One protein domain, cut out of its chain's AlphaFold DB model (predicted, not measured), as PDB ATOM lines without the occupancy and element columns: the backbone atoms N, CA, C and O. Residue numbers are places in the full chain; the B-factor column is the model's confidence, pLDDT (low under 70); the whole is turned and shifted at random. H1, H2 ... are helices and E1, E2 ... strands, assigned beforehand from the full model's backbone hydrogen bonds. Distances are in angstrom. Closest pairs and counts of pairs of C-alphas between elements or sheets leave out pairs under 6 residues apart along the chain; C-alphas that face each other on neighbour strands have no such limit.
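What this domain is: This is residues 47 to 143 of the 148 residues of an uncharacterized protein of Bacillus safensis (UniProt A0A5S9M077). What shape does the backbone make? Helices H1, H2 and the first part of H3 make three sides of an open triangle, with H3 running on past the corner where it meets the beginning of H1 and a small hairpin, E1 and E2, near that corner. What makes it up? The printed part has 97 residues, with two named strands, antiparallel in the order E1 - E2, then three named helices; the class is mostly helix. It is loose, with a radius of gyration of the C-alphas of 16.6 A and spans of 54 by 35 by 23 A.

How they stand to each other: How does the sheet pair? E1, residues 55 to 57, and E2, residues 62 to 64, form an antiparallel hairpin; N 55 and O 64 are within hydrogen-bond range at 3.0 A. How do the helices stand? H1, residues 77 to 94, touches H3, residues 109 to 139, with residues 78 to 81 alone, at a steep tilt of 50 degrees, opposite ways; the closest C-alphas, of Ile 78 and Phe 125, are 6.5 A apart. H2, residues 96 to 104, and H3 only just touch, only at the corner, with 3 pairs of C-alphas within 8 A, the closest those of Leu 102 and Tyr 111, 6.4 A. Are the O i to N i+4 pairs within hydrogen-bond range? Each is in H1 and H2, and 25 of 27 are in H3.

Where its parts are: Where does E1 begin? C-alpha 55 is at (15.448, -41.170, -2.574). How long are the helices? H1 measures 25.9 A, H2 12.5 A and H3 43.8 A, ending with C-alpha 139 at (32.305, -58.976, -2.329).

The domain as a whole: Which link is long? E2 to H1, with 12 residues; the printed part has no cut. Where is confidence low? Residues 69 to 71, 106 and 140 to 143 have pLDDT under 70.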
ATOM      1  N   ASN A  47      24.285 -48.904  -0.303       87.31
ATOM      2  CA  ASN A  47      24.164 -48.673  -1.730       87.31
ATOM      3  C   ASN A  47      22.839 -47.959  -2.052       87.31
ATOM      4  O   ASN A  47      21.778 -48.581  -1.920       87.31
ATOM      5  N   PRO A  48      22.880 -46.707  -2.549       88.88
ATOM      6  CA  PRO A  48      21.696 -45.965  -2.972       88.88
ATOM      7  C   PRO A  48      20.787 -46.710  -3.946       88.88
ATOM      8  O   PRO A  48      19.567 -46.608  -3.845       88.88
ATOM      9  N   ALA A  49      21.357 -47.538  -4.827       88.94
ATOM     10  CA  ALA A  49      20.594 -48.331  -5.786       88.94
ATOM     11  C   ALA A  49      19.600 -49.302  -5.118       88.94
ATOM     12  O   ALA A  49      18.616 -49.701  -5.743       88.94
ATOM     13  N   LEU A  50      19.866 -49.705  -3.872       88.06
ATOM     14  CA  LEU A  50      19.057 -50.660  -3.113       88.06
ATOM     15  C   LEU A  50      18.104 -49.993  -2.114       88.06
ATOM     16  O   LEU A  50      17.319 -50.690  -1.474       88.06
ATOM     17  N   ALA A  51      18.136 -48.667  -1.986       85.31
ATOM     18  CA  ALA A  51      17.321 -47.972  -1.004       85.31
ATOM     19  C   ALA A  51      15.829 -47.995  -1.347       85.31
ATOM     20  O   ALA A  51      15.422 -47.717  -2.473       85.31
ATOM     21  N   THR A  52      15.017 -48.312  -0.339       81.69
ATOM     22  CA  THR A  52      13.573 -48.577  -0.460       81.69
ATOM     23  C   THR A  52      12.680 -47.468   0.097       81.69
ATOM     24  O   THR A  52      11.493 -47.410  -0.225       81.69
ATOM     25  N   HIS A  53      13.216 -46.626   0.984       80.19
ATOM     26  CA  HIS A  53      12.428 -45.682   1.789       80.19
ATOM     27  C   HIS A  53      12.795 -44.216   1.564       80.19
ATOM     28  O   HIS A  53      11.976 -43.337   1.816       80.19
ATOM     29  N   LEU A  54      14.018 -43.948   1.110       83.94
ATOM     30  CA  LEU A  54      14.498 -42.610   0.788       83.94
ATOM     31  C   LEU A  54      14.994 -42.589  -0.645       83.94
ATOM     32  O   LEU A  54      15.502 -43.592  -1.143       83.94
ATOM     33  N   HIS A  55      14.879 -41.422  -1.264       84.00
ATOM     34  CA  HIS A  55      15.448 -41.170  -2.574       84.00
ATOM     35  C   HIS A  55      16.851 -40.615  -2.423       84.00
ATOM     36  O   HIS A  55      17.121 -39.825  -1.515       84.00
ATOM     37  N   TYR A  56      17.731 -41.020  -3.328       86.50
ATOM     38  CA  TYR A  56      19.075 -40.481  -3.391       86.50
ATOM     39  C   TYR A  56      19.204 -39.521  -4.562       86.50
ATOM     40  O   TYR A  56      18.827 -39.846  -5.691       86.50
ATOM     41  N   ASP A  57      19.726 -38.334  -4.296       87.62
ATOM     42  CA  ASP A  57      20.112 -37.393  -5.336       87.62
ATOM     43  C   ASP A  57      21.593 -37.604  -5.672       87.62
ATOM     44  O   ASP A  57      22.459 -37.432  -4.811       87.62
ATOM     45  N   LEU A  58      21.872 -38.014  -6.914       86.06
ATOM     46  CA  LEU A  58      23.235 -38.280  -7.379       86.06
ATOM     47  C   LEU A  58      24.056 -37.001  -7.574       86.06
ATOM     48  O   LEU A  58      25.277 -37.059  -7.460       86.06
ATOM     49  N   GLU A  59      23.419 -35.868  -7.874       85.00
ATOM     50  CA  GLU A  59      24.115 -34.599  -8.094       85.00
ATOM     51  C   GLU A  59      24.490 -33.945  -6.764       85.00
ATOM     52  O   GLU A  59      25.605 -33.451  -6.591       85.00
ATOM     53  N   MET A  60      23.551 -33.943  -5.814       87.06
ATOM     54  CA  MET A  60      23.726 -33.313  -4.505       87.06
ATOM     55  C   MET A  60      24.405 -34.221  -3.475       87.06
ATOM     56  O   MET A  60      24.781 -33.728  -2.409       87.06
ATOM     57  N   ASP A  61      24.545 -35.516  -3.773       85.50
ATOM     58  CA  ASP A  61      25.099 -36.546  -2.882       85.50
ATOM     59  C   ASP A  61      24.341 -36.620  -1.539       85.50
ATOM     60  O   ASP A  61      24.919 -36.671  -0.451       85.50
ATOM     61  N   GLN A  62      23.007 -36.531  -1.602       86.25
ATOM     62  CA  GLN A  62      22.146 -36.372  -0.427       86.25
ATOM     63  C   GLN A  62      20.894 -37.249  -0.471       86.25
ATOM     64  O   GLN A  62      20.312 -37.522  -1.519       86.25
ATOM     65  N   TRP A  63      20.457 -37.658   0.723       84.75
ATOM     66  CA  TRP A  63      19.237 -38.431   0.936       84.75
ATOM     67  C   TRP A  63      18.031 -37.525   1.159       84.75
ATOM     68  O   TRP A  63      18.045 -36.656   2.035       84.75
ATOM     69  N   PHE A  64      16.952 -37.811   0.440       84.00
ATOM     70  CA  PHE A  64      15.699 -37.077   0.506       84.00
ATOM     71  C   PHE A  64      14.544 -37.972   0.941       84.00
ATOM     72  O   PHE A  64      14.424 -39.133   0.545       84.00
ATOM     73  N   ILE A  65      13.666 -37.393   1.757       81.88
ATOM     74  CA  ILE A  65      12.365 -37.985   2.064       81.88
ATOM     75  C   ILE A  65      11.417 -37.611   0.925       81.88
ATOM     76  O   ILE A  65      11.413 -36.442   0.526       81.88
ATOM     77  N   PRO A  66      10.602 -38.551   0.421       81.06
ATOM     78  CA  PRO A  66       9.559 -38.208  -0.533       81.06
ATOM     79  C   PRO A  66       8.669 -37.080   0.005       81.06
ATOM     80  O   PRO A  66       8.333 -37.062   1.177       81.06
ATOM     81  N   SER A  67       8.250 -36.126  -0.820       73.06
ATOM     82  CA  SER A  67       7.375 -35.035  -0.355       73.06
ATOM     83  C   SER A  67       5.894 -35.427  -0.287       73.06
ATOM     84  O   SER A  67       5.069 -34.640   0.173       73.06
ATOM     85  N   THR A  68       5.543 -36.627  -0.756       72.06
ATOM     86  CA  THR A  68       4.165 -37.112  -0.857       72.06
ATOM     87  C   THR A  68       3.981 -38.432  -0.118       72.06
ATOM     88  O   THR A  68       4.883 -39.265  -0.013       72.06
ATOM     89  N   ARG A  69       2.769 -38.629   0.410       66.81
ATOM     90  CA  ARG A  69       2.396 -39.813   1.195       66.81
ATOM     91  C   ARG A  69       2.479 -41.106   0.386       66.81
ATOM     92  O   ARG A  69       2.911 -42.124   0.896       66.81
ATOM     93  N   ASP A  70       2.077 -41.096  -0.874       66.44
ATOM     94  CA  ASP A  70       1.929 -42.349  -1.625       66.44
ATOM     95  C   ASP A  70       3.251 -42.814  -2.282       66.44
ATOM     96  O   ASP A  70       3.261 -43.759  -3.065       66.44
ATOM     97  N   ALA A  71       4.381 -42.180  -1.944       66.88
ATOM     98  CA  ALA A  71       5.690 -42.458  -2.536       66.88
ATOM     99  C   ALA A  71       6.518 -43.535  -1.805       66.88
ATOM    100  O   ALA A  71       7.543 -43.972  -2.326       66.88
ATOM    101  N   PHE A  72       6.085 -44.019  -0.633       70.56
ATOM    102  CA  PHE A  72       6.735 -45.154   0.034       70.56
ATOM    103  C   PHE A  72       6.308 -46.475  -0.616       70.56
ATOM    104  O   PHE A  72       5.501 -47.226  -0.072       70.56
ATOM    105  N   LEU A  73       6.858 -46.763  -1.795       71.94
ATOM    106  CA  LEU A  73       6.588 -48.006  -2.524       71.94
ATOM    107  C   LEU A  73       7.255 -49.231  -1.875       71.94
ATOM    108  O   LEU A  73       6.882 -50.361  -2.178       71.94
ATOM    109  N   GLY A  74       8.248 -49.022  -0.999       80.62
ATOM    110  CA  GLY A  74       8.977 -50.101  -0.324       80.62
ATOM    111  C   GLY A  74       9.814 -50.968  -1.272       80.62
ATOM    112  O   GLY A  74      10.291 -52.027  -0.870       80.62
ATOM    113  N   ILE A  75       9.991 -50.530  -2.520       86.81
ATOM    114  CA  ILE A  75      10.840 -51.176  -3.520       86.81
ATOM    115  C   ILE A  75      12.085 -50.320  -3.763       86.81
ATOM    116  O   ILE A  75      11.998 -49.095  -3.651       86.81
ATOM    117  N   PRO A  76      13.228 -50.930  -4.115       89.94
ATOM    118  CA  PRO A  76      14.419 -50.172  -4.460       89.94
ATOM    119  C   PRO A  76      14.209 -49.261  -5.670       89.94
ATOM    120  O   PRO A  76      13.578 -49.676  -6.645       89.94
ATOM    121  N   GLU A  77      14.806 -48.068  -5.659       88.62
ATOM    122  CA  GLU A  77      14.672 -47.095  -6.759       88.62
ATOM    123  C   GLU A  77      15.108 -47.684  -8.117       88.62
ATOM    124  O   GLU A  77      14.447 -47.470  -9.136       88.62
ATOM    125  N   ILE A  78      16.152 -48.526  -8.146       92.62
ATOM    126  CA  ILE A  78      16.575 -49.201  -9.383       92.62
ATOM    127  C   ILE A  78      15.492 -50.131  -9.958       92.62
ATOM    128  O   ILE A  78      15.367 -50.268 -11.177       92.62
ATOM    129  N   ILE A  79      14.679 -50.753  -9.097       93.12
ATOM    130  CA  ILE A  79      13.560 -51.603  -9.517       93.12
ATOM    131  C   ILE A  79      12.423 -50.742 -10.066       93.12
ATOM    132  O   ILE A  79      11.826 -51.118 -11.074       93.12
ATOM    133  N   SER A  80      12.163 -49.572  -9.480       91.31
ATOM    134  CA  SER A  80      11.207 -48.603 -10.030       91.31
ATOM    135  C   SER A  80      11.594 -48.179 -11.448       91.31
ATOM    136  O   SER A  80      10.757 -48.252 -12.349       91.31
ATOM    137  N   HIS A  81      12.865 -47.831 -11.676       94.06
ATOM    138  CA  HIS A  81      13.358 -47.495 -13.015       94.06
ATOM    139  C   HIS A  81      13.208 -48.655 -14.004       94.06
ATOM    140  O   HIS A  81      12.744 -48.464 -15.129       94.06
ATOM    141  N   TYR A  82      13.554 -49.875 -13.583       95.06
ATOM    142  CA  TYR A  82      13.372 -51.065 -14.411       95.06
ATOM    143  C   TYR A  82      11.902 -51.273 -14.799       95.06
ATOM    144  O   TYR A  82      11.604 -51.491 -15.972       95.06
ATOM    145  N   LEU A  83      10.976 -51.179 -13.839       94.94
ATOM    146  CA  LEU A  83       9.545 -51.371 -14.084       94.94
ATOM    147  C   LEU A  83       8.983 -50.300 -15.022       94.94
ATOM    148  O   LEU A  83       8.268 -50.641 -15.963       94.94
ATOM    149  N   LEU A  84       9.311 -49.027 -14.797       94.88
ATOM    150  CA  LEU A  84       8.852 -47.926 -15.644       94.88
ATOM    151  C   LEU A  84       9.402 -48.057 -17.065       94.88
ATOM    152  O   LEU A  84       8.633 -48.009 -18.020       94.88
ATOM    153  N   MET A  85      10.703 -48.313 -17.216       95.88
ATOM    154  CA  MET A  85      11.334 -48.462 -18.530       95.88
ATOM    155  C   MET A  85      10.841 -49.713 -19.270       95.88
ATOM    156  O   MET A  85      10.628 -49.669 -20.481       95.88
ATOM    157  N   TYR A  86      10.584 -50.817 -18.558       96.31
ATOM    158  CA  TYR A  86       9.948 -52.001 -19.136       96.31
ATOM    159  C   TYR A  86       8.540 -51.685 -19.648       96.31
ATOM    160  O   TYR A  86       8.240 -51.977 -20.808       96.31
ATOM    161  N   ASN A  87       7.691 -51.055 -18.830       95.62
ATOM    162  CA  ASN A  87       6.335 -50.684 -19.244       95.62
ATOM    163  C   ASN A  87       6.359 -49.705 -20.423       95.62
ATOM    164  O   ASN A  87       5.649 -49.921 -21.403       95.62
ATOM    165  N   LEU A  88       7.239 -48.702 -20.391       95.31
ATOM    166  CA  LEU A  88       7.424 -47.768 -21.498       95.31
ATOM    167  C   LEU A  88       7.847 -48.494 -22.782       95.31
ATOM    168  O   LEU A  88       7.303 -48.218 -23.847       95.31
ATOM    169  N   SER A  89       8.743 -49.483 -22.685       94.81
ATOM    170  CA  SER A  89       9.160 -50.300 -23.834       94.81
ATOM    171  C   SER A  89       8.024 -51.147 -24.419       94.81
ATOM    172  O   SER A  89       7.985 -51.383 -25.629       94.81
ATOM    173  N   MET A  90       7.087 -51.597 -23.578       95.62
ATOM    174  CA  MET A  90       5.904 -52.331 -24.024       95.62
ATOM    175  C   MET A  90       4.969 -51.399 -24.790       95.62
ATOM    176  O   MET A  90       4.589 -51.721 -25.912       95.62
ATOM    177  N   ILE A  91       4.681 -50.213 -24.252       93.44
ATOM    178  CA  ILE A  91       3.874 -49.207 -24.954       93.44
ATOM    179  C   ILE A  91       4.564 -48.826 -26.276       93.44
ATOM    180  O   ILE A  91       3.920 -48.825 -27.318       93.44
ATOM    181  N   ALA A  92       5.883 -48.593 -26.280       91.12
ATOM    182  CA  ALA A  92       6.675 -48.305 -27.488       91.12
ATOM    183  C   ALA A  92       6.541 -49.366 -28.584       91.12
ATOM    184  O   ALA A  92       6.539 -49.045 -29.771       91.12
ATOM    185  N   ARG A  93       6.419 -50.639 -28.199       93.19
ATOM    186  CA  ARG A  93       6.293 -51.747 -29.148       93.19
ATOM    187  C   ARG A  93       4.867 -51.943 -29.658       93.19
ATOM    188  O   ARG A  93       4.706 -52.317 -30.817       93.19
ATOM    189  N   TYR A  94       3.867 -51.784 -28.795       96.56
ATOM    190  CA  TYR A  94       2.499 -52.223 -29.087       96.56
ATOM    191  C   TYR A  94       1.537 -51.076 -29.425       96.56
ATOM    192  O   TYR A  94       0.592 -51.305 -30.168       96.56
ATOM    193  N   GLU A  95       1.815 -49.848 -28.988       93.50
ATOM    194  CA  GLU A  95       0.937 -48.679 -29.164       93.50
ATOM    195  C   GLU A  95       1.509 -47.687 -30.193       93.50
ATOM    196  O   GLU A  95       1.634 -46.489 -29.945       93.50
ATOM    197  N   THR A  96       1.926 -48.184 -31.363       91.75
ATOM    198  CA  THR A  96       2.650 -47.362 -32.359       91.75
ATOM    199  C   THR A  96       1.857 -46.150 -32.870       91.75
ATOM    200  O   THR A  96       2.453 -45.102 -33.113       91.75
ATOM    201  N   GLU A  97       0.528 -46.258 -32.988       93.06
ATOM    202  CA  GLU A  97      -0.345 -45.142 -33.388       93.06
ATOM    203  C   GLU A  97      -0.415 -44.067 -32.297       93.06
ATOM    204  O   GLU A  97      -0.259 -42.882 -32.588       93.06
ATOM    205  N   TRP A  98      -0.540 -44.481 -31.033       92.25
ATOM    206  CA  TRP A  98      -0.524 -43.564 -29.895       92.25
ATOM    207  C   TRP A  98       0.799 -42.794 -29.807       92.25
ATOM    208  O   TRP A  98       0.790 -41.584 -29.607       92.25
ATOM    209  N   TRP A  99       1.943 -43.451 -30.038       91.38
ATOM    210  CA  TRP A  99       3.240 -42.763 -30.089       91.38
ATOM    211  C   TRP A  99       3.337 -41.745 -31.218       91.38
ATOM    212  O   TRP A  99       3.919 -40.678 -31.026       91.38
ATOM    213  N   TYR A 100       2.775 -42.047 -32.389       90.88
ATOM    214  CA  TYR A 100       2.739 -41.091 -33.493       90.88
ATOM    215  C   TYR A 100       1.934 -39.837 -33.123       90.88
ATOM    216  O   TYR A 100       2.378 -38.715 -33.384       90.88
ATOM    217  N   GLU A 101       0.781 -40.011 -32.476       91.12
ATOM    218  CA  GLU A 101      -0.029 -38.897 -31.975       91.12
ATOM    219  C   GLU A 101       0.693 -38.115 -30.873       91.12
ATOM    220  O   GLU A 101       0.766 -36.887 -30.953       91.12
ATOM    221  N   LEU A 102       1.283 -38.815 -29.900       91.31
ATOM    222  CA  LEU A 102       2.025 -38.228 -28.786       91.31
ATOM    223  C   LEU A 102       3.165 -37.332 -29.282       91.31
ATOM    224  O   LEU A 102       3.262 -36.175 -28.883       91.31
ATOM    225  N   LEU A 103       3.996 -37.844 -30.194       89.31
ATOM    226  CA  LEU A 103       5.129 -37.110 -30.766       89.31
ATOM    227  C   LEU A 103       4.689 -35.961 -31.682       89.31
ATOM    228  O   LEU A 103       5.439 -35.013 -31.886       89.31
ATOM    229  N   SER A 104       3.480 -36.025 -32.243       87.88
ATOM    230  CA  SER A 104       2.912 -34.923 -33.029       87.88
ATOM    231  C   SER A 104       2.341 -33.811 -32.140       87.88
ATOM    232  O   SER A 104       2.259 -32.657 -32.564       87.88
ATOM    233  N   GLN A 105       1.950 -34.145 -30.908       80.69
ATOM    234  CA  GLN A 105       1.320 -33.258 -29.933       80.69
ATOM    235  C   GLN A 105       2.275 -32.949 -28.768       80.69
ATOM    236  O   GLN A 105       1.970 -33.257 -27.620       80.69
ATOM    237  N   TYR A 106       3.392 -32.266 -29.050       69.25
ATOM    238  CA  TYR A 106       4.458 -31.866 -28.101       69.25
ATOM    239  C   TYR A 106       4.017 -31.127 -26.810       69.25
ATOM    240  O   TYR A 106       4.859 -30.740 -26.007       69.25
ATOM    241  N   ILE A 107       2.722 -30.859 -26.622       76.44
ATOM    242  CA  ILE A 107       2.146 -30.117 -25.488       76.44
ATOM    243  C   ILE A 107       1.327 -31.057 -24.576       76.44
ATOM    244  O   ILE A 107       0.671 -30.596 -23.647       76.44
ATOM    245  N   SER A 108       1.312 -32.371 -24.824       87.38
ATOM    246  CA  SER A 108       0.611 -33.303 -23.936       87.38
ATOM    247  C   SER A 108       1.367 -33.496 -22.615       87.38
ATOM    248  O   SER A 108       2.598 -33.573 -22.589       87.38
ATOM    249  N   ASP A 109       0.620 -33.618 -21.513       89.56
ATOM    250  CA  ASP A 109       1.191 -33.909 -20.191       89.56
ATOM    251  C   ASP A 109       1.979 -35.232 -20.207       89.56
ATOM    252  O   ASP A 109       3.049 -35.327 -19.607       89.56
ATOM    253  N   ASP A 110       1.491 -36.230 -20.952       91.38
ATOM    254  CA  ASP A 110       2.149 -37.530 -21.116       91.38
ATOM    255  C   ASP A 110       3.542 -37.395 -21.746       91.38
ATOM    256  O   ASP A 110       4.490 -38.020 -21.269       91.38
ATOM    257  N   TYR A 111       3.691 -36.559 -22.782       91.81
ATOM    258  CA  TYR A 111       4.980 -36.349 -23.443       91.81
ATOM    259  C   TYR A 111       5.993 -35.741 -22.470       91.81
ATOM    260  O   TYR A 111       7.084 -36.283 -22.309       91.81
ATOM    261  N   VAL A 112       5.609 -34.670 -21.766       92.62
ATOM    262  CA  VAL A 112       6.485 -33.980 -20.802       92.62
ATOM    263  C   VAL A 112       6.896 -34.916 -19.663       92.62
ATOM    264  O   VAL A 112       8.057 -34.925 -19.254       92.62
ATOM    265  N   MET A 113       5.969 -35.735 -19.159       92.31
ATOM    266  CA  MET A 113       6.261 -36.706 -18.101       92.31
ATOM    267  C   MET A 113       7.221 -37.802 -18.573       92.31
ATOM    268  O   MET A 113       8.153 -38.151 -17.845       92.31
ATOM    269  N   ILE A 114       7.016 -38.337 -19.780       94.81
ATOM    270  CA  ILE A 114       7.895 -39.356 -20.367       94.81
ATOM    271  C   ILE A 114       9.282 -38.773 -20.628       94.81
ATOM    272  O   ILE A 114      10.266 -39.380 -20.220       94.81
ATOM    273  N   GLU A 115       9.368 -37.604 -21.262       93.69
ATOM    274  CA  GLU A 115      10.631 -36.918 -21.550       93.69
ATOM    275  C   GLU A 115      11.413 -36.668 -20.259       93.69
ATOM    276  O   GLU A 115      12.552 -37.120 -20.126       93.69
ATOM    277  N   ARG A 116      10.761 -36.087 -19.244       94.69
ATOM    278  CA  ARG A 116      11.392 -35.844 -17.945       94.69
ATOM    279  C   ARG A 116      11.850 -37.129 -17.261       94.69
ATOM    280  O   ARG A 116      12.908 -37.156 -16.634       94.69
ATOM    281  N   TYR A 117      11.058 -38.196 -17.337       95.44
ATOM    282  CA  TYR A 117      11.465 -39.486 -16.788       95.44
ATOM    283  C   TYR A 117      12.682 -40.059 -17.526       95.44
ATOM    284  O   TYR A 117      13.579 -40.595 -16.876       95.44
ATOM    285  N   MET A 118      12.729 -39.939 -18.855       95.31
ATOM    286  CA  MET A 118      13.851 -40.415 -19.665       95.31
ATOM    287  C   MET A 118      15.150 -39.683 -19.318       95.31
ATOM    288  O   MET A 118      16.156 -40.363 -19.136       95.31
ATOM    289  N   GLU A 119      15.116 -38.359 -19.122       95.19
ATOM    290  CA  GLU A 119      16.270 -37.577 -18.634       95.19
ATOM    291  C   GLU A 119      16.813 -38.146 -17.313       95.19
ATOM    292  O   GLU A 119      17.997 -38.445 -17.180       95.19
ATOM    293  N   ILE A 120      15.925 -38.376 -16.338       93.44
ATOM    294  CA  ILE A 120      16.310 -38.918 -15.026       93.44
ATOM    295  C   ILE A 120      16.858 -40.345 -15.163       93.44
ATOM    296  O   ILE A 120      17.835 -40.710 -14.506       93.44
ATOM    297  N   ALA A 121      16.211 -41.183 -15.974       94.88
ATOM    298  CA  ALA A 121      16.594 -42.577 -16.148       94.88
ATOM    299  C   ALA A 121      17.943 -42.720 -16.869       94.88
ATOM    300  O   ALA A 121      18.710 -43.616 -16.512       94.88
ATOM    301  N   GLU A 122      18.244 -41.849 -17.836       95.12
ATOM    302  CA  GLU A 122      19.516 -41.826 -18.569       95.12
ATOM    303  C   GLU A 122      20.710 -41.594 -17.636       95.12
ATOM    304  O   GLU A 122      21.759 -42.217 -17.808       95.12
ATOM    305  N   GLU A 123      20.537 -40.779 -16.599       93.94
ATOM    306  CA  GLU A 123      21.587 -40.506 -15.619       93.94
ATOM    307  C   GLU A 123      21.602 -41.538 -14.486       93.94
ATOM    308  O   GLU A 123      22.622 -42.187 -14.215       93.94
ATOM    309  N   LYS A 124      20.460 -41.727 -13.813       93.56
ATOM    310  CA  LYS A 124      20.402 -42.514 -12.577       93.56
ATOM    311  C   LYS A 124      20.549 -44.007 -12.805       93.56
ATOM    312  O   LYS A 124      21.246 -44.680 -12.041       93.56
ATOM    313  N   PHE A 125      19.889 -44.557 -13.824       94.31
ATOM    314  CA  PHE A 125      19.845 -46.007 -13.989       94.31
ATOM    315  C   PHE A 125      21.234 -46.598 -14.285       94.31
ATOM    316  O   PHE A 125      21.632 -47.534 -13.581       94.31
ATOM    317  N   PRO A 126      22.037 -46.058 -15.227       95.31
ATOM    318  CA  PRO A 126      23.405 -46.530 -15.437       95.31
ATOM    319  C   PRO A 126      24.295 -46.365 -14.201       95.31
ATOM    320  O   PRO A 126      25.070 -47.274 -13.890       95.31
ATOM    321  N   ALA A 127      24.165 -45.254 -13.469       95.06
ATOM    322  CA  ALA A 127      24.922 -45.019 -12.241       95.06
ATOM    323  C   ALA A 127      24.618 -46.086 -11.175       95.06
ATOM    324  O   ALA A 127      25.538 -46.694 -10.624       95.06
ATOM    325  N   TYR A 128      23.342 -46.401 -10.949       95.06
ATOM    326  CA  TYR A 128      22.930 -47.460 -10.024       95.06
ATOM    327  C   TYR A 128      23.428 -48.845 -10.445       95.06
ATOM    328  O   TYR A 128      23.894 -49.619  -9.603       95.06
ATOM    329  N   ILE A 129      23.407 -49.160 -11.743       95.12
ATOM    330  CA  ILE A 129      23.991 -50.408 -12.253       95.12
ATOM    331  C   ILE A 129      25.495 -50.460 -11.959       95.12
ATOM    332  O   ILE A 129      25.982 -51.495 -11.495       95.12
ATOM    333  N   MET A 130      26.227 -49.362 -12.167       95.06
ATOM    334  CA  MET A 130      27.655 -49.293 -11.850       95.06
ATOM    335  C   MET A 130      27.912 -49.549 -10.359       95.06
ATOM    336  O   MET A 130      28.718 -50.421 -10.027       95.06
ATOM    337  N   MET A 131      27.174 -48.882  -9.465       93.94
ATOM    338  CA  MET A 131      27.295 -49.072  -8.011       93.94
ATOM    339  C   MET A 131      27.107 -50.544  -7.609       93.94
ATOM    340  O   MET A 131      27.908 -51.099  -6.855       93.94
ATOM    341  N   LEU A 132      26.094 -51.221  -8.161       93.56
ATOM    342  CA  LEU A 132      25.851 -52.647  -7.906       93.56
ATOM    343  C   LEU A 132      26.984 -53.549  -8.420       93.56
ATOM    344  O   LEU A 132      27.345 -54.539  -7.773       93.56
ATOM    345  N   LEU A 133      27.545 -53.245  -9.593       93.56
ATOM    346  CA  LEU A 133      28.662 -54.004 -10.162       93.56
ATOM    347  C   LEU A 133      29.934 -53.852  -9.321       93.56
ATOM    348  O   LEU A 133      30.643 -54.839  -9.083       93.56
ATOM    349  N   GLU A 134      30.212 -52.645  -8.838       92.50
ATOM    350  CA  GLU A 134      31.336 -52.364  -7.946       92.50
ATOM    351  C   GLU A 134      31.188 -53.072  -6.600       92.50
ATOM    352  O   GLU A 134      32.140 -53.689  -6.113       92.50
ATOM    353  N   GLU A 135      29.990 -53.064  -6.022       89.56
ATOM    354  CA  GLU A 135      29.697 -53.773  -4.780       89.56
ATOM    355  C   GLU A 135      29.913 -55.287  -4.929       89.56
ATOM    356  O   GLU A 135      30.594 -55.917  -4.111       89.56
ATOM    357  N   LYS A 136      29.439 -55.880  -6.035       88.25
ATOM    358  CA  LYS A 136      29.716 -57.288  -6.366       88.25
ATOM    359  C   LYS A 136      31.207 -57.567  -6.538       88.25
ATOM    360  O   LYS A 136      31.667 -58.656  -6.197       88.25
ATOM    361  N   LYS A 137      31.983 -56.622  -7.076       89.50
ATOM    362  CA  LYS A 137      33.442 -56.761  -7.196       89.50
ATOM    363  C   LYS A 137      34.117 -56.769  -5.824       89.50
ATOM    364  O   LYS A 137      34.969 -57.625  -5.616       89.50
ATOM    365  N   LYS A 138      33.716 -55.892  -4.897       84.44
ATOM    366  CA  LYS A 138      34.238 -55.853  -3.516       84.44
ATOM    367  C   LYS A 138      33.932 -57.140  -2.743       84.44
ATOM    368  O   LYS A 138      34.765 -57.604  -1.975       84.44
ATOM    369  N   LYS A 139      32.756 -57.731  -2.977       76.88
ATOM    370  CA  LYS A 139      32.305 -58.976  -2.329       76.88
ATOM    371  C   LYS A 139      32.893 -60.253  -2.944       76.88
ATOM    372  O   LYS A 139      32.734 -61.322  -2.358       76.88
ATOM    373  N   ARG A 140      33.562 -60.187  -4.106       69.06
ATOM    374  CA  ARG A 140      34.247 -61.360  -4.669       69.06
ATOM    375  C   ARG A 140      35.493 -61.670  -3.829       69.06
ATOM    376  O   ARG A 140      36.351 -60.797  -3.717       69.06
ATOM    377  N   PRO A 141      35.632 -62.889  -3.277       59.22
ATOM    378  CA  PRO A 141      36.879 -63.284  -2.640       59.22
ATOM    379  C   PRO A 141      38.007 -63.207  -3.673       59.22
ATOM    380  O   PRO A 141      37.847 -63.649  -4.815       59.22
ATOM    381  N   VAL A 142      39.141 -62.619  -3.281       65.69
ATOM    382  CA  VAL A 142      40.378 -62.716  -4.063       65.69
ATOM    383  C   VAL A 142      40.661 -64.210  -4.217       65.69
ATOM    384  O   VAL A 142      40.659 -64.902  -3.197       65.69
ATOM    385  N   PRO A 143      40.863 -64.742  -5.438       60.31
ATOM    386  CA  PRO A 143      41.283 -66.124  -5.574       60.31
ATOM    387  C   PRO A 143      42.623 -66.248  -4.851       60.31
ATOM    388  O   PRO A 143      43.635 -65.711  -5.302       60.31
TER     389      PRO A 143